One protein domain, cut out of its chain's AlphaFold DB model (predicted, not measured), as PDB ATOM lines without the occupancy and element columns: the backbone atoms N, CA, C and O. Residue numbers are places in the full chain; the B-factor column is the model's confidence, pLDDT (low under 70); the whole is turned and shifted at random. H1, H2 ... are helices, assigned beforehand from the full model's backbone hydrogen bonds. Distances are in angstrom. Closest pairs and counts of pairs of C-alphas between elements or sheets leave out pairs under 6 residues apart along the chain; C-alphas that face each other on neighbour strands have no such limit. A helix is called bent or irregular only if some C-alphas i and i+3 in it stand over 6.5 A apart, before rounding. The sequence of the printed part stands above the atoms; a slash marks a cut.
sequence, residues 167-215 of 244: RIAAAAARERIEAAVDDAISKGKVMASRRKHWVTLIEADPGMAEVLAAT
ATOM      1  N   ARG A 167      15.573  45.072 -16.210       94.06
ATOM      2  CA  ARG A 167      15.278  43.662 -15.899       94.06
ATOM      3  C   ARG A 167      13.782  43.416 -15.774       94.06
ATOM      4  O   ARG A 167      13.279  42.489 -16.398       94.06
ATOM      5  N   ILE A 168      13.073  44.271 -15.040       94.12
ATOM      6  CA  ILE A 168      11.620  44.185 -14.870       94.12
ATOM      7  C   ILE A 168      10.918  44.375 -16.215       94.12
ATOM      8  O   ILE A 168      10.020  43.609 -16.544       94.12
ATOM      9  N   ALA A 169      11.343  45.342 -17.032       93.06
ATOM     10  CA  ALA A 169      10.768  45.551 -18.358       93.06
ATOM     11  C   ALA A 169      10.981  44.339 -19.278       93.06
ATOM     12  O   ALA A 169      10.054  43.939 -19.980       93.06
ATOM     13  N   ALA A 170      12.170  43.726 -19.247       90.88
ATOM     14  CA  ALA A 170      12.451  42.507 -20.001       90.88
ATOM     15  C   ALA A 170      11.614  41.316 -19.502       90.88
ATOM     16  O   ALA A 170      11.041  40.591 -20.314       90.88
ATOM     17  N   ALA A 171      11.483  41.148 -18.183       91.44
ATOM     18  CA  ALA A 171      10.649  40.108 -17.583       91.44
ATOM     19  C   ALA A 171       9.165  40.299 -17.930       91.44
ATOM     20  O   ALA A 171       8.519  39.360 -18.381       91.44
ATOM     21  N   ALA A 172       8.646  41.525 -17.828       93.50
ATOM     22  CA  ALA A 172       7.267  41.848 -18.184       93.50
ATOM     23  C   ALA A 172       6.994  41.657 -19.684       93.50
ATOM     24  O   ALA A 172       5.915  41.216 -20.069       93.50
ATOM     25  N   ALA A 173       7.958  41.971 -20.556       90.81
ATOM     26  CA  ALA A 173       7.837  41.685 -21.983       90.81
ATOM     27  C   ALA A 173       7.762  40.174 -22.242       90.81
ATOM     28  O   ALA A 173       6.916  39.729 -23.018       90.81
ATOM     29  N   ARG A 174       8.593  39.386 -21.551       91.19
ATOM     30  CA  ARG A 174       8.572  37.924 -21.649       91.19
ATOM     31  C   ARG A 174       7.255  37.332 -21.151       91.19
ATOM     32  O   ARG A 174       6.653  36.525 -21.853       91.19
ATOM     33  N   GLU A 175       6.782  37.779 -19.996       94.00
ATOM     34  CA  GLU A 175       5.519  37.334 -19.407       94.00
ATOM     35  C   GLU A 175       4.328  37.632 -20.327       94.00
ATOM     36  O   GLU A 175       3.480  36.770 -20.524       94.00
ATOM     37  N   ARG A 176       4.293  38.804 -20.979       93.62
ATOM     38  CA  ARG A 176       3.249  39.126 -21.971       93.62
ATOM     39  C   ARG A 176       3.236  38.152 -23.148       93.62
ATOM     40  O   ARG A 176       2.159  37.786 -23.611       93.62
ATOM     41  N   ILE A 177       4.410  37.740 -23.629       95.00
ATOM     42  CA  ILE A 177       4.527  36.760 -24.717       95.00
ATOM     43  C   ILE A 177       3.991  35.403 -24.259       95.00
ATOM     44  O   ILE A 177       3.202  34.781 -24.965       95.00
ATOM     45  N   GLU A 178       4.399  34.952 -23.075       94.94
ATOM     46  CA  GLU A 178       3.958  33.670 -22.527       94.94
ATOM     47  C   GLU A 178       2.448  33.663 -22.271       94.94
ATOM     48  O   GLU A 178       1.772  32.753 -22.746       94.94
ATOM     49  N   ALA A 179       1.904  34.724 -21.671       95.38
ATOM     50  CA  ALA A 179       0.471  34.896 -21.440       95.38
ATOM     51  C   ALA A 179      -0.348  34.904 -22.744       95.38
ATOM     52  O   ALA A 179      -1.424  34.310 -22.805       95.38
ATOM     53  N   ALA A 180       0.159  35.535 -23.809       93.94
ATOM     54  CA  ALA A 180      -0.497  35.524 -25.115       93.94
ATOM     55  C   ALA A 180      -0.513  34.119 -25.746       93.94
ATOM     56  O   ALA A 180      -1.516  33.706 -26.332       93.94
ATOM     57  N   VAL A 181       0.578  33.358 -25.607       95.75
ATOM     58  CA  VAL A 181       0.640  31.966 -26.080       95.75
ATOM     59  C   VAL A 181      -0.251  31.055 -25.230       95.75
ATOM     60  O   VAL A 181      -0.918  30.178 -25.775       95.75
ATOM     61  N   ASP A 182      -0.306  31.277 -23.917       95.75
ATOM     62  CA  ASP A 182      -1.209  30.596 -22.984       95.75
ATOM     63  C   ASP A 182      -2.679  30.756 -23.369       95.75
ATOM     64  O   ASP A 182      -3.408  29.767 -23.481       95.75
ATOM     65  N   ASP A 183      -3.100  31.993 -23.621       95.00
ATOM     66  CA  ASP A 183      -4.458  32.315 -24.059       95.00
ATOM     67  C   ASP A 183      -4.796  31.667 -25.414       95.00
ATOM     68  O   ASP A 183      -5.896  31.156 -25.624       95.00
ATOM     69  N   ALA A 184      -3.835  31.604 -26.336       94.38
ATOM     70  CA  ALA A 184      -4.038  30.922 -27.610       94.38
ATOM     71  C   ALA A 184      -4.168  29.396 -27.459       94.38
ATOM     72  O   ALA A 184      -4.941  28.768 -28.189       94.38
ATOM     73  N   ILE A 185      -3.434  28.794 -26.519       95.19
ATOM     74  CA  ILE A 185      -3.540  27.364 -26.206       95.19
ATOM     75  C   ILE A 185      -4.893  27.062 -25.562       95.19
ATOM     76  O   ILE A 185      -5.548  26.102 -25.964       95.19
ATOM     77  N   SER A 186      -5.337  27.883 -24.605       93.81
ATOM     78  CA  SER A 186      -6.621  27.676 -23.924       93.81
ATOM     79  C   SER A 186      -7.811  27.764 -24.886       93.81
ATOM     80  O   SER A 186      -8.770  27.016 -24.740       93.81
ATOM     81  N   LYS A 187      -7.713  28.606 -25.924       93.38
ATOM     82  CA  LYS A 187      -8.710  28.750 -27.002       93.38
ATOM     83  C   LYS A 187      -8.585  27.710 -28.125       93.38
ATOM     84  O   LYS A 187      -9.269  27.823 -29.142       93.38
ATOM     85  N   GLY A 188      -7.672  26.743 -28.006       92.94
ATOM     86  CA  GLY A 188      -7.467  25.696 -29.012       92.94
ATOM     87  C   GLY A 188      -6.877  26.190 -30.341       92.94
ATOM     88  O   GLY A 188      -6.891  25.455 -31.332       92.94
ATOM     89  N   LYS A 189      -6.334  27.417 -30.393       94.38
ATOM     90  CA  LYS A 189      -5.681  27.967 -31.599       94.38
ATOM     91  C   LYS A 189      -4.380  27.235 -31.918       94.38
ATOM     92  O   LYS A 189      -4.016  27.072 -33.079       94.38
ATOM     93  N   VAL A 190      -3.669  26.808 -30.874       93.75
ATOM     94  CA  VAL A 190      -2.367  26.144 -30.949       93.75
ATOM     95  C   VAL A 190      -2.326  24.968 -29.977       93.75
ATOM     96  O   VAL A 190      -2.862  25.034 -28.875       93.75
ATOM     97  N   MET A 191      -1.635  23.892 -30.355       92.69
ATOM     98  CA  MET A 191      -1.397  22.755 -29.461       92.69
ATOM     99  C   MET A 191      -0.437  23.105 -28.313       92.69
ATOM    100  O   MET A 191       0.631  23.678 -28.543       92.69
ATOM    101  N   ALA A 192      -0.735  22.631 -27.100       94.12
ATOM    102  CA  ALA A 192       0.097  22.848 -25.911       94.12
ATOM    103  C   ALA A 192       1.563  22.390 -26.081       94.12
ATOM    104  O   ALA A 192       2.481  23.037 -25.574       94.12
ATOM    105  N   SER A 193       1.807  21.326 -26.856       94.88
ATOM    106  CA  SER A 193       3.153  20.810 -27.154       94.88
ATOM    107  C   SER A 193       4.047  21.811 -27.897       94.88
ATOM    108  O   SER A 193       5.272  21.737 -27.802       94.88
ATOM    109  N   ARG A 194       3.455  22.773 -28.617       93.00
ATOM    110  CA  ARG A 194       4.179  23.787 -29.398       93.00
ATOM    111  C   ARG A 194       4.410  25.092 -28.645       93.00
ATOM    112  O   ARG A 194       5.026  25.988 -29.216       93.00
ATOM    113  N   ARG A 195       3.997  25.194 -27.376       94.88
ATOM    114  CA  ARG A 195       4.192  26.387 -26.534       94.88
ATOM    115  C   ARG A 195       5.602  26.953 -26.652       94.88
ATOM    116  O   ARG A 195       5.774  28.098 -27.043       94.88
ATOM    117  N   LYS A 196       6.614  26.126 -26.364       95.56
ATOM    118  CA  LYS A 196       8.022  26.544 -26.374       95.56
ATOM    119  C   LYS A 196       8.447  27.096 -27.737       95.56
ATOM    120  O   LYS A 196       9.165  28.083 -27.791       95.56
ATOM    121  N   HIS A 197       7.990  26.475 -28.824       95.62
ATOM    122  CA  HIS A 197       8.316  26.920 -30.175       95.62
ATOM    123  C   HIS A 197       7.728  28.303 -30.472       95.62
ATOM    124  O   HIS A 197       8.455  29.170 -30.939       95.62
ATOM    125  N   TRP A 198       6.456  28.533 -30.137       95.12
ATOM    126  CA  TRP A 198       5.802  29.831 -30.331       95.12
ATOM    127  C   TRP A 198       6.404  30.935 -29.472       95.12
ATOM    128  O   TRP A 198       6.635  32.038 -29.949       95.12
ATOM    129  N   VAL A 199       6.728  30.615 -28.226       95.62
ATOM    130  CA  VAL A 199       7.395  31.521 -27.294       95.62
ATOM    131  C   VAL A 199       8.776  31.954 -27.827       95.62
ATOM    132  O   VAL A 199       9.109  33.136 -27.771       95.62
ATOM    133  N   THR A 200       9.556  31.036 -28.414       96.25
ATOM    134  CA  THR A 200      10.829  31.361 -29.093       96.25
ATOM    135  C   THR A 200      10.625  32.109 -30.415       96.25
ATOM    136  O   THR A 200      11.416  32.984 -30.755       96.25
ATOM    137  N   LEU A 201       9.573  31.781 -31.166       95.50
ATOM    138  CA  LEU A 201       9.247  32.436 -32.432       95.50
ATOM    139  C   LEU A 201       8.879  33.911 -32.215       95.50
ATOM    140  O   LEU A 201       9.390  34.766 -32.925       95.50
ATOM    141  N   ILE A 202       8.061  34.213 -31.203       94.75
ATOM    142  CA  ILE A 202       7.633  35.583 -30.880       94.75
ATOM    143  C   ILE A 202       8.783  36.410 -30.278       94.75
ATOM    144  O   ILE A 202       8.851  37.617 -30.489       94.75
ATOM    145  N   GLU A 203       9.725  35.777 -29.566       94.00
ATOM    146  CA  GLU A 203      10.974  36.443 -29.157       94.00
ATOM    147  C   GLU A 203      11.827  36.883 -30.348       94.00
ATOM    148  O   GLU A 203      12.462  37.934 -30.283       94.00
ATOM    149  N   ALA A 204      11.877  36.072 -31.407       95.12
ATOM    150  CA  ALA A 204      12.639  36.381 -32.612       95.12
ATOM    151  C   ALA A 204      11.912  37.386 -33.520       95.12
ATOM    152  O   ALA A 204      12.559  38.246 -34.115       95.12
ATOM    153  N   ASP A 205      10.585  37.281 -33.612       94.44
ATOM    154  CA  ASP A 205       9.724  38.162 -34.395       94.44
ATOM    155  C   ASP A 205       8.445  38.524 -33.615       94.44
ATOM    156  O   ASP A 205       7.496  37.732 -33.563       94.44
ATOM    157  N   PRO A 206       8.378  39.743 -33.044       90.25
ATOM    158  CA  PRO A 206       7.197  40.219 -32.330       90.25
ATOM    159  C   PRO A 206       5.915  40.239 -33.176       90.25
ATOM    160  O   PRO A 206       4.826  40.111 -32.615       90.25
ATOM    161  N   GLY A 207       6.017  40.348 -34.510       92.19
ATOM    162  CA  GLY A 207       4.860  40.362 -35.414       92.19
ATOM    163  C   GLY A 207       4.071  39.049 -35.412       92.19
ATOM    164  O   GLY A 207       2.876  39.025 -35.707       92.19
ATOM    165  N   MET A 208       4.687  37.943 -34.986       90.25
ATOM    166  CA  MET A 208       4.021  36.640 -34.911       90.25
ATOM    167  C   MET A 208       2.942  36.568 -33.823       90.25
ATOM    168  O   MET A 208       2.047  35.724 -33.901       90.25
ATOM    169  N   ALA A 209       2.973  37.471 -32.837       91.12
ATOM    170  CA  ALA A 209       1.895  37.594 -31.860       91.12
ATOM    171  C   ALA A 209       0.575  38.044 -32.519       91.12
ATOM    172  O   ALA A 209      -0.499  37.586 -32.127       91.12
ATOM    173  N   GLU A 210       0.642  38.880 -33.559       91.25
ATOM    174  CA  GLU A 210      -0.538  39.337 -34.305       91.25
ATOM    175  C   GLU A 210      -1.138  38.209 -35.148       91.25
ATOM    176  O   GLU A 210      -2.356  38.038 -35.188       91.25
ATOM    177  N   VAL A 211      -0.287  37.370 -35.747       92.62
ATOM    178  CA  VAL A 211      -0.716  36.163 -36.476       92.62
ATOM    179  C   VAL A 211      -1.461  35.206 -35.543       92.62
ATOM    180  O   VAL A 211      -2.515  34.665 -35.892       92.62
ATOM    181  N   LEU A 212      -0.956  35.032 -34.320       91.94
ATOM    182  CA  LEU A 212      -1.607  34.215 -33.301       91.94
ATOM    183  C   LEU A 212      -2.956  34.811 -32.858       91.94
ATOM    184  O   LEU A 212      -3.933  34.082 -32.663       91.94
ATOM    185  N   ALA A 213      -3.044  36.138 -32.751       91.69
ATOM    186  CA  ALA A 213      -4.292  36.834 -32.454       91.69
ATOM    187  C   ALA A 213      -5.327  36.663 -33.582       91.69
ATOM    188  O   ALA A 213      -6.489  36.368 -33.291       91.69
ATOM    189  N   ALA A 214      -4.896  36.758 -34.842       93.81
ATOM    190  CA  ALA A 214      -5.736  36.602 -36.031       93.81
ATOM    191  C   ALA A 214      -6.190  35.154 -36.291       93.81
ATOM    192  O   ALA A 214      -7.164  34.933 -37.009       93.81
ATOM    193  N   THR A 215      -5.509  34.160 -35.711       92.56
ATOM    194  CA  THR A 215      -5.858  32.744 -35.897       92.56
ATOM    195  C   THR A 215      -7.224  32.451 -35.254       92.56
ATOM    196  O   THR A 215      -7.404  32.778 -34.072       92.56
TER     197      THR A 215
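This is residues 167 to 215 of the 244 residues of an uncharacterized protein of Mycolicibacterium helvum (UniProt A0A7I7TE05). One long helix, H1, makes the longest axis; H2 folds back beside its second half as a hairpin, and short H3 packs on that same half. Residues 167 to 172 of H1 stick out free. The printed part has 49 residues, with three named helices in the order H1, H2, H3 and no named strand; its class is all helix, and it is compact, with a radius of gyration of the C-alphas of 10.4 A and spans of 32 by 18 by 15 A.

H1, residues 167 to 186, touches H2, residues 192 to 204, with residues 177 to 185 alone; the closest C-alphas, of Ile 185 and Ala 192, are 5.8 A apart. This helical hairpin runs opposite ways at a steep tilt of 39 degrees. H1 touches H3, residues 208 to 214, with residues 177 to 184 alone, closest C-alphas Ala 184 and Leu 212 at 7.0 A, the same way at 37 degrees, only just steep. H2 and H3 only just touch, with 3 pairs of C-alphas within 8 A, and only at the corner. Every O i to N i+4 pair is within hydrogen-bond range in H1 and H3, 7 of 9 in H2.

H1 runs 28.3 A from C-alpha 167 at (15.278, 43.662, -15.899). H2, 19.6 A, is irregular: C-alphas 193 and 196 are 7.6 A apart. H3, 9.8 A, ends at C-alpha 214, (-5.736, 36.602, -36.031).

The C-alphas farthest apart, of Arg 167 and Gly 188, are 31.8 A apart. The printed part has no cut, both links are tight, and no printed residue is under 70 in pLDDT.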